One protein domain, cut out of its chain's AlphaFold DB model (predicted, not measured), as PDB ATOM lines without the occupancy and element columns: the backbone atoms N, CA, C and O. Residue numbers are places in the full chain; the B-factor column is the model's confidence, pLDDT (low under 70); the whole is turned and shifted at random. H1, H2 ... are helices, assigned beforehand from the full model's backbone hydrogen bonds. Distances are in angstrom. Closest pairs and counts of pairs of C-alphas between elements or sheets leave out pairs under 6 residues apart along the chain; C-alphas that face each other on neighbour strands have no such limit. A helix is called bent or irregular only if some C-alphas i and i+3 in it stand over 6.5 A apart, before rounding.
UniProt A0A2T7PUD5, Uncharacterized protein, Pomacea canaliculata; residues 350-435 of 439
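What this domain is: This is residues 350 to 435 of the 439 residues of an uncharacterized protein of Pomacea canaliculata (UniProt A0A2T7PUD5). A long helical hairpin, H1 and H2 side by side, is crossed by H4, which packs over both helices near the end where the long loop joins them. H3 lies near the beginning of H1 and makes a corner with H4, on the same side of the hairpin. The 86 printed residues hold four named helices, in the order H1 H2 H3 H4, and no named strand; the class is all helix. The whole is compact, with a radius of gyration of the C-alphas of 12.2 A, and elongated, spanning 36 by 23 by 20 A.

How they stand to each other: H1, residues 350 to 371, has a kink of 53 degrees near residue 358 and is irregular, only just: C-alphas 362 and 365 are 6.9 A apart. H2, residues 386 to 396, touches H1 in a hairpin, at a shallow tilt of 11 degrees, opposite ways; their closest C-alphas, Ala 371 and Cys 387, are 4.7 A apart. H3, residues 402 to 415, is apart from H2 and irregular, only just: C-alphas 410 and 413 are 6.8 A apart. H1 and H3 are close but not clearly touching, their closest C-alphas, Cys 352 and Ile 404, 7.7 A apart. H4, residues 419 to 435, has a kink of 36 degrees near residue 429. With residues 419 to 422 alone it touches H1, about perpendicular at 80 degrees; the closest C-alphas, Gln 369 and Thr 422, are 5.9 A apart. With residues 426 to 429 alone it only just touches H2, with 3 pairs of C-alphas within 8 A. Every O i to N i+4 pair is within hydrogen-bond range in H2, against 14 of 18 in H1, 7 of 10 in H3 and 10 of 13 in H4.

Where its parts are: H1 is 29.2 A from first to last C-alpha, beginning at (-31.428, -17.239, -26.101); H2 is 15.2 A, H3 20.0 A and H4 21.6 A, ending at (-20.394, 6.810, -9.118).

The domain as a whole: The farthest C-alphas, Leu 350 and Asp 378, are 36.3 A apart. The printed part has no cut; the link from H1 to H2 is long, the other two tight. pLDDT is under 70 at residues 374 to 380, 383 to 384 and 434 to 435.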
ATOM      1  N   LEU A 350     -32.116 -16.215 -25.304       82.88
ATOM      2  CA  LEU A 350     -31.428 -17.239 -26.101       82.88
ATOM      3  C   LEU A 350     -30.237 -16.676 -26.882       82.88
ATOM      4  O   LEU A 350     -29.197 -17.327 -26.980       82.88
ATOM      5  N   TYR A 351     -30.363 -15.470 -27.444       87.12
ATOM      6  CA  TYR A 351     -29.249 -14.786 -28.094       87.12
ATOM      7  C   TYR A 351     -28.105 -14.570 -27.103       87.12
ATOM      8  O   TYR A 351     -26.953 -14.859 -27.433       87.12
ATOM      9  N   CYS A 352     -28.410 -14.078 -25.900       88.75
ATOM     10  CA  CYS A 352     -27.392 -13.766 -24.914       88.75
ATOM     11  C   CYS A 352     -26.670 -15.013 -24.421       88.75
ATOM     12  O   CYS A 352     -25.448 -15.020 -24.474       88.75
ATOM     13  N   ILE A 353     -27.374 -16.096 -24.083       84.31
ATOM     14  CA  ILE A 353     -26.748 -17.363 -23.650       84.31
ATOM     15  C   ILE A 353     -26.065 -18.156 -24.781       84.31
ATOM     16  O   ILE A 353     -25.518 -19.227 -24.539       84.31
ATOM     17  N   SER A 354     -26.110 -17.667 -26.024       84.62
ATOM     18  CA  SER A 354     -25.435 -18.292 -27.165       84.62
ATOM     19  C   SER A 354     -24.436 -17.330 -27.813       84.62
ATOM     20  O   SER A 354     -23.299 -17.199 -27.361       84.62
ATOM     21  N   ARG A 355     -24.846 -16.630 -28.873       86.88
ATOM     22  CA  ARG A 355     -23.978 -15.753 -29.667       86.88
ATOM     23  C   ARG A 355     -23.470 -14.559 -28.869       86.88
ATOM     24  O   ARG A 355     -22.302 -14.221 -29.000       86.88
ATOM     25  N   GLY A 356     -24.318 -13.941 -28.048       87.69
ATOM     26  CA  GLY A 356     -23.931 -12.793 -27.228       87.69
ATOM     27  C   GLY A 356     -22.846 -13.151 -26.213       87.69
ATOM     28  O   GLY A 356     -21.879 -12.412 -26.061       87.69
ATOM     29  N   GLN A 357     -22.956 -14.317 -25.573       89.06
ATOM     30  CA  GLN A 357     -21.924 -14.835 -24.681       89.06
ATOM     31  C   GLN A 357     -20.609 -15.056 -25.423       89.06
ATOM     32  O   GLN A 357     -19.562 -14.637 -24.937       89.06
ATOM     33  N   GLN A 358     -20.654 -15.695 -26.595       89.25
ATOM     34  CA  GLN A 358     -19.458 -15.908 -27.405       89.25
ATOM     35  C   GLN A 358     -18.806 -14.583 -27.803       89.25
ATOM     36  O   GLN A 358     -17.600 -14.451 -27.642       89.25
ATOM     37  N   ASP A 359     -19.595 -13.600 -28.235       91.38
ATOM     38  CA  ASP A 359     -19.108 -12.279 -28.640       91.38
ATOM     39  C   ASP A 359     -18.413 -11.537 -27.484       91.38
ATOM     40  O   ASP A 359     -17.288 -11.050 -27.624       91.38
ATOM     41  N   ILE A 360     -19.028 -11.548 -26.294       90.25
ATOM     42  CA  ILE A 360     -18.419 -11.004 -25.073       90.25
ATOM     43  C   ILE A 360     -17.087 -11.704 -24.776       90.25
ATOM     44  O   ILE A 360     -16.092 -11.038 -24.489       90.25
ATOM     45  N   ILE A 361     -17.050 -13.036 -24.860       88.62
ATOM     46  CA  ILE A 361     -15.862 -13.836 -24.539       88.62
ATOM     47  C   ILE A 361     -14.737 -13.629 -25.554       88.62
ATOM     48  O   ILE A 361     -13.579 -13.541 -25.146       88.62
ATOM     49  N   SER A 362     -15.040 -13.584 -26.852       89.31
ATOM     50  CA  SER A 362     -14.015 -13.559 -27.898       89.31
ATOM     51  C   SER A 362     -13.550 -12.159 -28.277       89.31
ATOM     52  O   SER A 362     -12.444 -12.036 -28.796       89.31
ATOM     53  N   HIS A 363     -14.349 -11.114 -28.031       91.00
ATOM     54  CA  HIS A 363     -14.019  -9.754 -28.465       91.00
ATOM     55  C   HIS A 363     -13.970  -8.755 -27.309       91.00
ATOM     56  O   HIS A 363     -12.937  -8.118 -27.099       91.00
ATOM     57  N   PHE A 364     -15.047  -8.625 -26.530       91.19
ATOM     58  CA  PHE A 364     -15.152  -7.533 -25.556       91.19
ATOM     59  C   PHE A 364     -14.286  -7.743 -24.311       91.19
ATOM     60  O   PHE A 364     -13.616  -6.808 -23.878       91.19
ATOM     61  N   LEU A 365     -14.258  -8.957 -23.743       88.06
ATOM     62  CA  LEU A 365     -13.412  -9.246 -22.582       88.06
ATOM     63  C   LEU A 365     -11.916  -9.115 -22.907       88.06
ATOM     64  O   LEU A 365     -11.242  -8.400 -22.167       88.06
ATOM     65  N   PRO A 366     -11.387  -9.705 -24.000       88.25
ATOM     66  CA  PRO A 366      -9.984  -9.527 -24.364       88.25
ATOM     67  C   PRO A 366      -9.630  -8.067 -24.659       88.25
ATOM     68  O   PRO A 366      -8.600  -7.593 -24.189       88.25
ATOM     69  N   ALA A 367     -10.496  -7.328 -25.364       89.44
ATOM     70  CA  ALA A 367     -10.263  -5.914 -25.652       89.44
ATOM     71  C   ALA A 367     -10.209  -5.064 -24.373       89.44
ATOM     72  O   ALA A 367      -9.336  -4.209 -24.239       89.44
ATOM     73  N   ALA A 368     -11.105  -5.316 -23.414       87.75
ATOM     74  CA  ALA A 368     -11.084  -4.649 -22.115       87.75
ATOM     75  C   ALA A 368      -9.813  -4.984 -21.320       87.75
ATOM     76  O   ALA A 368      -9.198  -4.091 -20.745       87.75
ATOM     77  N   GLN A 369      -9.386  -6.249 -21.315       85.31
ATOM     78  CA  GLN A 369      -8.139  -6.660 -20.659       85.31
ATOM     79  C   GLN A 369      -6.921  -5.980 -21.285       85.31
ATOM     80  O   GLN A 369      -6.112  -5.395 -20.573       85.31
ATOM     81  N   GLU A 370      -6.810  -6.009 -22.613       87.00
ATOM     82  CA  GLU A 370      -5.689  -5.409 -23.331       87.00
ATOM     83  C   GLU A 370      -5.625  -3.895 -23.114       87.00
ATOM     84  O   GLU A 370      -4.573  -3.364 -22.757       87.00
ATOM     85  N   ALA A 371      -6.757  -3.205 -23.269       86.31
ATOM     86  CA  ALA A 371      -6.831  -1.754 -23.151       86.31
ATOM     87  C   ALA A 371      -6.612  -1.246 -21.717       86.31
ATOM     88  O   ALA A 371      -6.187  -0.102 -21.544       86.31
ATOM     89  N   CYS A 372      -6.903  -2.075 -20.712       82.00
ATOM     90  CA  CYS A 372      -6.747  -1.760 -19.293       82.00
ATOM     91  C   CYS A 372      -5.528  -2.437 -18.644       82.00
ATOM     92  O   CYS A 372      -5.390  -2.395 -17.419       82.00
ATOM     93  N   ASN A 373      -4.630  -3.046 -19.429       74.69
ATOM     94  CA  ASN A 373      -3.408  -3.659 -18.906       74.69
ATOM     95  C   ASN A 373      -2.606  -2.638 -18.075       74.69
ATOM     96  O   ASN A 373      -2.284  -1.552 -18.556       74.69
ATOM     97  N   ASN A 374      -2.252  -3.012 -16.840       66.69
ATOM     98  CA  ASN A 374      -1.602  -2.183 -15.806       66.69
ATOM     99  C   ASN A 374      -2.488  -1.146 -15.076       66.69
ATOM    100  O   ASN A 374      -1.968  -0.406 -14.244       66.69
ATOM    101  N   HIS A 375      -3.805  -1.113 -15.309       65.69
ATOM    102  CA  HIS A 375      -4.754  -0.238 -14.597       65.69
ATOM    103  C   HIS A 375      -5.558  -0.981 -13.514       65.69
ATOM    104  O   HIS A 375      -6.763  -0.791 -13.361       65.69
ATOM    105  N   GLU A 376      -4.895  -1.846 -12.745       62.00
ATOM    106  CA  GLU A 376      -5.547  -2.645 -11.691       62.00
ATOM    107  C   GLU A 376      -5.856  -1.846 -10.415       62.00
ATOM    108  O   GLU A 376      -6.583  -2.335  -9.554       62.00
ATOM    109  N   THR A 377      -5.302  -0.636 -10.274       63.25
ATOM    110  CA  THR A 377      -5.381   0.168  -9.041       63.25
ATOM    111  C   THR A 377      -5.765   1.634  -9.255       63.25
ATOM    112  O   THR A 377      -6.194   2.281  -8.301       63.25
ATOM    113  N   ASP A 378      -5.636   2.168 -10.476       65.38
ATOM    114  CA  ASP A 378      -5.940   3.569 -10.790       65.38
ATOM    115  C   ASP A 378      -6.395   3.724 -12.253       65.38
ATOM    116  O   ASP A 378      -5.614   3.526 -13.195       65.38
ATOM    117  N   ILE A 379      -7.680   4.032 -12.447       67.56
ATOM    118  CA  ILE A 379      -8.287   4.271 -13.757       67.56
ATOM    119  C   ILE A 379      -8.587   5.766 -13.868       67.56
ATOM    120  O   ILE A 379      -9.487   6.299 -13.221       67.56
ATOM    121  N   SER A 380      -7.859   6.450 -14.753       68.88
ATOM    122  CA  SER A 380      -8.231   7.803 -15.167       68.88
ATOM    123  C   SER A 380      -9.572   7.746 -15.899       68.88
ATOM    124  O   SER A 380      -9.672   7.135 -16.961       68.88
ATOM    125  N   CYS A 381     -10.596   8.419 -15.370       71.81
ATOM    126  CA  CYS A 381     -11.929   8.495 -15.980       71.81
ATOM    127  C   CYS A 381     -11.994   9.404 -17.217       71.81
ATOM    128  O   CYS A 381     -13.063   9.891 -17.588       71.81
ATOM    129  N   ASP A 382     -10.854   9.651 -17.863       75.44
ATOM    130  CA  ASP A 382     -10.820  10.287 -19.166       75.44
ATOM    131  C   ASP A 382     -11.530   9.381 -20.181       75.44
ATOM    132  O   ASP A 382     -11.064   8.285 -20.501       75.44
ATOM    133  N   LEU A 383     -12.657   9.863 -20.712       63.75
ATOM    134  CA  LEU A 383     -13.445   9.208 -21.761       63.75
ATOM    135  C   LEU A 383     -12.645   8.984 -23.057       63.75
ATOM    136  O   LEU A 383     -13.067   8.218 -23.925       63.75
ATOM    137  N   LYS A 384     -11.497   9.653 -23.217       68.38
ATOM    138  CA  LYS A 384     -10.558   9.423 -24.321       68.38
ATOM    139  C   LYS A 384      -9.560   8.300 -24.046       68.38
ATOM    140  O   LYS A 384      -8.855   7.903 -24.972       68.38
ATOM    141  N   SER A 385      -9.482   7.790 -22.816       81.94
ATOM    142  CA  SER A 385      -8.627   6.648 -22.509       81.94
ATOM    143  C   SER A 385      -9.162   5.385 -23.187       81.94
ATOM    144  O   SER A 385     -10.368   5.124 -23.226       81.94
ATOM    145  N   THR A 386      -8.246   4.583 -23.721       85.31
ATOM    146  CA  THR A 386      -8.568   3.314 -24.387       85.31
ATOM    147  C   THR A 386      -9.245   2.337 -23.429       85.31
ATOM    148  O   THR A 386     -10.175   1.642 -23.828       85.31
ATOM    149  N   CYS A 387      -8.841   2.333 -22.153       83.56
ATOM    150  CA  CYS A 387      -9.452   1.507 -21.115       83.56
ATOM    151  C   CYS A 387     -10.925   1.875 -20.872       83.56
ATOM    152  O   CYS A 387     -11.791   1.004 -20.944       83.56
ATOM    153  N   VAL A 388     -11.246   3.160 -20.658       82.81
ATOM    154  CA  VAL A 388     -12.637   3.600 -20.434       82.81
ATOM    155  C   VAL A 388     -13.519   3.297 -21.647       82.81
ATOM    156  O   VAL A 388     -14.641   2.830 -21.480       82.81
ATOM    157  N   GLN A 389     -13.018   3.483 -22.871       87.12
ATOM    158  CA  GLN A 389     -13.766   3.158 -24.092       87.12
ATOM    159  C   GLN A 389     -14.037   1.660 -24.247       87.12
ATOM    160  O   GLN A 389     -15.145   1.274 -24.628       87.12
ATOM    161  N   ALA A 390     -13.056   0.812 -23.927       89.50
ATOM    162  CA  ALA A 390     -13.229  -0.635 -23.963       89.50
ATOM    163  C   ALA A 390     -14.229  -1.104 -22.895       89.50
ATOM    164  O   ALA A 390     -15.109  -1.914 -23.190       89.50
ATOM    165  N   MET A 391     -14.162  -0.538 -21.684       87.06
ATOM    166  CA  MET A 391     -15.115  -0.839 -20.613       87.06
ATOM    167  C   MET A 391     -16.531  -0.372 -20.957       87.06
ATOM    168  O   MET A 391     -17.466  -1.157 -20.820       87.06
ATOM    169  N   ASN A 392     -16.698   0.848 -21.478       88.06
ATOM    170  CA  ASN A 392     -17.992   1.333 -21.971       88.06
ATOM    171  C   ASN A 392     -18.556   0.394 -23.041       88.06
ATOM    172  O   ASN A 392     -19.686  -0.053 -22.914       88.06
ATOM    173  N   SER A 393     -17.746   0.012 -24.034       91.06
ATOM    174  CA  SER A 393     -18.178  -0.899 -25.101       91.06
ATOM    175  C   SER A 393     -18.640  -2.257 -24.564       91.06
ATOM    176  O   SER A 393     -19.631  -2.804 -25.046       91.06
ATOM    177  N   LEU A 394     -17.951  -2.799 -23.552       89.69
ATOM    178  CA  LEU A 394     -18.357  -4.034 -22.880       89.69
ATOM    179  C   LEU A 394     -19.699  -3.863 -22.157       89.69
ATOM    180  O   LEU A 394     -20.567  -4.722 -22.299       89.69
ATOM    181  N   TYR A 395     -19.897  -2.784 -21.395       87.69
ATOM    182  CA  TYR A 395     -21.158  -2.574 -20.678       87.69
ATOM    183  C   TYR A 395     -22.315  -2.235 -21.602       87.69
ATOM    184  O   TYR A 395     -23.406  -2.743 -21.380       87.69
ATOM    185  N   ASP A 396     -22.095  -1.451 -22.651       91.38
ATOM    186  CA  ASP A 396     -23.121  -1.071 -23.626       91.38
ATOM    187  C   ASP A 396     -23.610  -2.263 -24.460       91.38
ATOM    188  O   ASP A 396     -24.670  -2.200 -25.088       91.38
ATOM    189  N   HIS A 397     -22.884  -3.386 -24.439       92.25
ATOM    190  CA  HIS A 397     -23.352  -4.621 -25.043       92.25
ATOM    191  C   HIS A 397     -24.698  -5.042 -24.433       92.25
ATOM    192  O   HIS A 397     -24.840  -5.199 -23.220       92.25
ATOM    193  N   LYS A 398     -25.698  -5.310 -25.277       90.75
ATOM    194  CA  LYS A 398     -27.078  -5.579 -24.832       90.75
ATOM    195  C   LYS A 398     -27.213  -6.717 -23.808       90.75
ATOM    196  O   LYS A 398     -28.064  -6.651 -22.932       90.75
ATOM    197  N   CYS A 399     -26.341  -7.728 -23.859       91.50
ATOM    198  CA  CYS A 399     -26.343  -8.839 -22.892       91.50
ATOM    199  C   CYS A 399     -25.724  -8.498 -21.530       91.50
ATOM    200  O   CYS A 399     -25.682  -9.357 -20.660       91.50
ATOM    201  N   MET A 400     -25.239  -7.269 -21.343       90.31
ATOM    202  CA  MET A 400     -24.738  -6.730 -20.075       90.31
ATOM    203  C   MET A 400     -25.741  -5.770 -19.410       90.31
ATOM    204  O   MET A 400     -25.508  -5.302 -18.286       90.31
ATOM    205  N   GLN A 401     -26.883  -5.543 -20.072       89.12
ATOM    206  CA  GLN A 401     -27.933  -4.599 -19.700       89.12
ATOM    207  C   GLN A 401     -29.165  -5.290 -19.105       89.12
ATOM    208  O   GLN A 401     -29.448  -6.457 -19.379       89.12
ATOM    209  N   GLY A 402     -29.914  -4.548 -18.285       90.38
ATOM    210  CA  GLY A 402     -31.174  -5.012 -17.705       90.38
ATOM    211  C   GLY A 402     -31.045  -6.294 -16.873       90.38
ATOM    212  O   GLY A 402     -30.002  -6.569 -16.268       90.38
ATOM    213  N   ARG A 403     -32.127  -7.081 -16.841       90.69
ATOM    214  CA  ARG A 403     -32.210  -8.302 -16.033       90.69
ATOM    215  C   ARG A 403     -31.323  -9.429 -16.566       90.69
ATOM    216  O   ARG A 403     -30.574 -10.023 -15.795       90.69
ATOM    217  N   ILE A 404     -31.298  -9.639 -17.885       89.38
ATOM    218  CA  ILE A 404     -30.374 -10.588 -18.535       89.38
ATOM    219  C   ILE A 404     -28.917 -10.233 -18.205       89.38
ATOM    220  O   ILE A 404     -28.133 -11.107 -17.841       89.38
ATOM    221  N   GLY A 405     -28.559  -8.949 -18.268       89.81
ATOM    222  CA  GLY A 405     -27.231  -8.470 -17.905       89.81
ATOM    223  C   GLY A 405     -26.870  -8.725 -16.451       89.81
ATOM    224  O   GLY A 405     -25.742  -9.126 -16.157       89.81
ATOM    225  N   HIS A 406     -27.814  -8.516 -15.531       89.94
ATOM    226  CA  HIS A 406     -27.629  -8.869 -14.126       89.94
ATOM    227  C   HIS A 406     -27.289 -10.357 -13.968       89.94
ATOM    228  O   HIS A 406     -26.279 -10.685 -13.343       89.94
ATOM    229  N   TYR A 407     -28.061 -11.245 -14.599       88.62
ATOM    230  CA  TYR A 407     -27.793 -12.684 -14.601       88.62
ATOM    231  C   TYR A 407     -26.433 -13.031 -15.218       88.62
ATOM    232  O   TYR A 407     -25.658 -13.788 -14.636       88.62
ATOM    233  N   PHE A 408     -26.076 -12.417 -16.347       86.69
ATOM    234  CA  PHE A 408     -24.773 -12.616 -16.980       86.69
ATOM    235  C   PHE A 408     -23.614 -12.278 -16.040       86.69
ATOM    236  O   PHE A 408     -22.718 -13.098 -15.838       86.69
ATOM    237  N   LYS A 409     -23.659 -11.099 -15.414       85.88
ATOM    238  CA  LYS A 409     -22.612 -10.614 -14.503       85.88
ATOM    239  C   LYS A 409     -22.487 -11.449 -13.231       85.88
ATOM    240  O   LYS A 409     -21.387 -11.570 -12.700       85.88
ATOM    241  N   THR A 410     -23.587 -12.008 -12.739       84.69
ATOM    242  CA  THR A 410     -23.618 -12.742 -11.464       84.69
ATOM    243  C   THR A 410     -23.422 -14.247 -11.622       84.69
ATOM    244  O   THR A 410     -22.871 -14.875 -10.722       84.69
ATOM    245  N   ARG A 411     -23.842 -14.839 -12.749       84.88
ATOM    246  CA  ARG A 411     -23.870 -16.301 -12.938       84.88
ATOM    247  C   ARG A 411     -22.972 -16.801 -14.058       84.88
ATOM    248  O   ARG A 411     -22.344 -17.843 -13.897       84.88
ATOM    249  N   ILE A 412     -22.884 -16.075 -15.171       83.56
ATOM    250  CA  ILE A 412     -22.145 -16.543 -16.351       83.56
ATOM    251  C   ILE A 412     -20.686 -16.111 -16.275       83.56
ATOM    252  O   ILE A 412     -19.784 -16.950 -16.255       83.56
ATOM    253  N   LEU A 413     -20.439 -14.808 -16.177       83.81
ATOM    254  CA  LEU A 413     -19.091 -14.258 -16.253       83.81
ATOM    255  C   LEU A 413     -18.157 -14.734 -15.128       83.81
ATOM    256  O   LEU A 413     -17.021 -15.072 -15.444       83.81
ATOM    257  N   PRO A 414     -18.589 -14.882 -13.857       86.56
ATOM    258  CA  PRO A 414     -17.714 -15.370 -12.785       86.56
ATOM    259  C   PRO A 414     -17.121 -16.764 -13.015       86.56
ATOM    260  O   PRO A 414     -16.080 -17.084 -12.439       86.56
ATOM    261  N   SER A 415     -17.747 -17.585 -13.864       80.81
ATOM    262  CA  SER A 415     -17.218 -18.899 -14.242       80.81
ATOM    263  C   SER A 415     -16.070 -18.820 -15.263       80.81
ATOM    264  O   SER A 415     -15.321 -19.782 -15.432       80.81
ATOM    265  N   LEU A 416     -15.897 -17.673 -15.929       81.38
ATOM    266  CA  LEU A 416     -14.923 -17.483 -16.996       81.38
ATOM    267  C   LEU A 416     -13.551 -17.071 -16.435       81.38
ATOM    268  O   LEU A 416     -13.454 -16.076 -15.711       81.38
ATOM    269  N   PRO A 417     -12.454 -17.753 -16.811       79.62
ATOM    270  CA  PRO A 417     -11.108 -17.377 -16.377       79.62
ATOM    271  C   PRO A 417     -10.721 -15.934 -16.738       79.62
ATOM    272  O   PRO A 417     -10.119 -15.247 -15.915       79.62
ATOM    273  N   SER A 418     -11.101 -15.462 -17.931       75.56
ATOM    274  CA  SER A 418     -10.836 -14.093 -18.396       75.56
ATOM    275  C   SER A 418     -11.562 -13.035 -17.558       75.56
ATOM    276  O   SER A 418     -11.020 -11.963 -17.293       75.56
ATOM    277  N   TRP A 419     -12.749 -13.348 -17.036       82.75
ATOM    278  CA  TRP A 419     -13.511 -12.391 -16.239       82.75
ATOM    279  C   TRP A 419     -12.794 -11.972 -14.960       82.75
ATOM    280  O   TRP A 419     -12.898 -10.818 -14.573       82.75
ATOM    281  N   LYS A 420     -12.023 -12.858 -14.319       78.06
ATOM    282  CA  LYS A 420     -11.351 -12.542 -13.045       78.06
ATOM    283  C   LYS A 420     -10.442 -11.315 -13.136       78.06
ATOM    284  O   LYS A 420     -10.392 -10.535 -12.193       78.06
ATOM    285  N   GLN A 421      -9.750 -11.142 -14.260       73.06
ATOM    286  CA  GLN A 421      -8.878  -9.986 -14.496       73.06
ATOM    287  C   GLN A 421      -9.702  -8.733 -14.817       73.06
ATOM    288  O   GLN A 421      -9.492  -7.679 -14.222       73.06
ATOM    289  N   THR A 422     -10.704  -8.857 -15.692       78.38
ATOM    290  CA  THR A 422     -11.591  -7.744 -16.061       78.38
ATOM    291  C   THR A 422     -12.442  -7.257 -14.884       78.38
ATOM    292  O   THR A 422     -12.715  -6.068 -14.791       78.38
ATOM    293  N   ALA A 423     -12.819  -8.142 -13.958       80.31
ATOM    294  CA  ALA A 423     -13.625  -7.827 -12.780       80.31
ATOM    295  C   ALA A 423     -12.906  -6.866 -11.817       80.31
ATOM    296  O   ALA A 423     -13.528  -5.960 -11.268       80.31
ATOM    297  N   VAL A 424     -11.584  -7.006 -11.656       77.19
ATOM    298  CA  VAL A 424     -10.781  -6.078 -10.838       77.19
ATOM    299  C   VAL A 424     -10.797  -4.682 -11.453       77.19
ATOM    300  O   VAL A 424     -11.057  -3.698 -10.762       77.19
ATOM    301  N   VAL A 425     -10.573  -4.595 -12.765       75.94
ATOM    302  CA  VAL A 425     -10.635  -3.336 -13.521       75.94
ATOM    303  C   VAL A 425     -12.048  -2.744 -13.468       75.94
ATOM    304  O   VAL A 425     -12.212  -1.546 -13.258       75.94
ATOM    305  N   GLN A 426     -13.082  -3.578 -13.589       77.62
ATOM    306  CA  GLN A 426     -14.483  -3.184 -13.451       77.62
ATOM    307  C   GLN A 426     -14.767  -2.529 -12.105       77.62
ATOM    308  O   GLN A 426     -15.398  -1.475 -12.082       77.62
ATOM    309  N   ASP A 427     -14.354  -3.146 -10.999       77.19
ATOM    310  CA  ASP A 427     -14.661  -2.627  -9.667       77.19
ATOM    311  C   ASP A 427     -14.077  -1.225  -9.477       77.19
ATOM    312  O   ASP A 427     -14.727  -0.357  -8.888       77.19
ATOM    313  N   HIS A 428     -12.881  -0.980 -10.014       75.62
ATOM    314  CA  HIS A 428     -12.260   0.343 -10.013       75.62
ATOM    315  C   HIS A 428     -12.987   1.306 -10.954       75.62
ATOM    316  O   HIS A 428     -13.342   2.403 -10.530       75.62
ATOM    317  N   TYR A 429     -13.297   0.877 -12.180       77.12
ATOM    318  CA  TYR A 429     -14.013   1.683 -13.169       77.12
ATOM    319  C   TYR A 429     -15.388   2.128 -12.643       77.12
ATOM    320  O   TYR A 429     -15.738   3.301 -12.743       77.12
ATOM    321  N   ILE A 430     -16.148   1.230 -12.008       76.25
ATOM    322  CA  ILE A 430     -17.450   1.556 -11.413       76.25
ATOM    323  C   ILE A 430     -17.279   2.552 -10.256       76.25
ATOM    324  O   ILE A 430     -17.958   3.577 -10.206       76.25
ATOM    325  N   LYS A 431     -16.352   2.286  -9.327       76.19
ATOM    326  CA  LYS A 431     -16.119   3.169  -8.171       76.19
ATOM    327  C   LYS A 431     -15.646   4.565  -8.576       76.19
ATOM    328  O   LYS A 431     -16.043   5.537  -7.948       76.19
ATOM    329  N   GLN A 432     -14.787   4.666  -9.586       73.94
ATOM    330  CA  GLN A 432     -14.121   5.917  -9.947       73.94
ATOM    331  C   GLN A 432     -14.881   6.700 -11.023       73.94
ATOM    332  O   GLN A 432     -14.944   7.926 -10.950       73.94
ATOM    333  N   CYS A 433     -15.479   6.015 -12.002       71.88
ATOM    334  CA  CYS A 433     -15.956   6.643 -13.236       71.88
ATOM    335  C   CYS A 433     -17.475   6.623 -13.427       71.88
ATOM    336  O   CYS A 433     -17.964   7.360 -14.279       71.88
ATOM    337  N   THR A 434     -18.231   5.827 -12.659       68.75
ATOM    338  CA  THR A 434     -19.703   5.781 -12.779       68.75
ATOM    339  C   THR A 434     -20.447   6.251 -11.528       68.75
ATOM    340  O   THR A 434     -21.583   6.711 -11.635       68.75
ATOM    341  N   GLN A 435     -19.816   6.236 -10.346       57.09
ATOM    342  CA  GLN A 435     -20.394   6.810  -9.118       57.09
ATOM    343  C   GLN A 435     -20.416   8.352  -9.092       57.09
ATOM    344  O   GLN A 435     -21.068   8.937  -8.231       57.09
TER     345      GLN A 435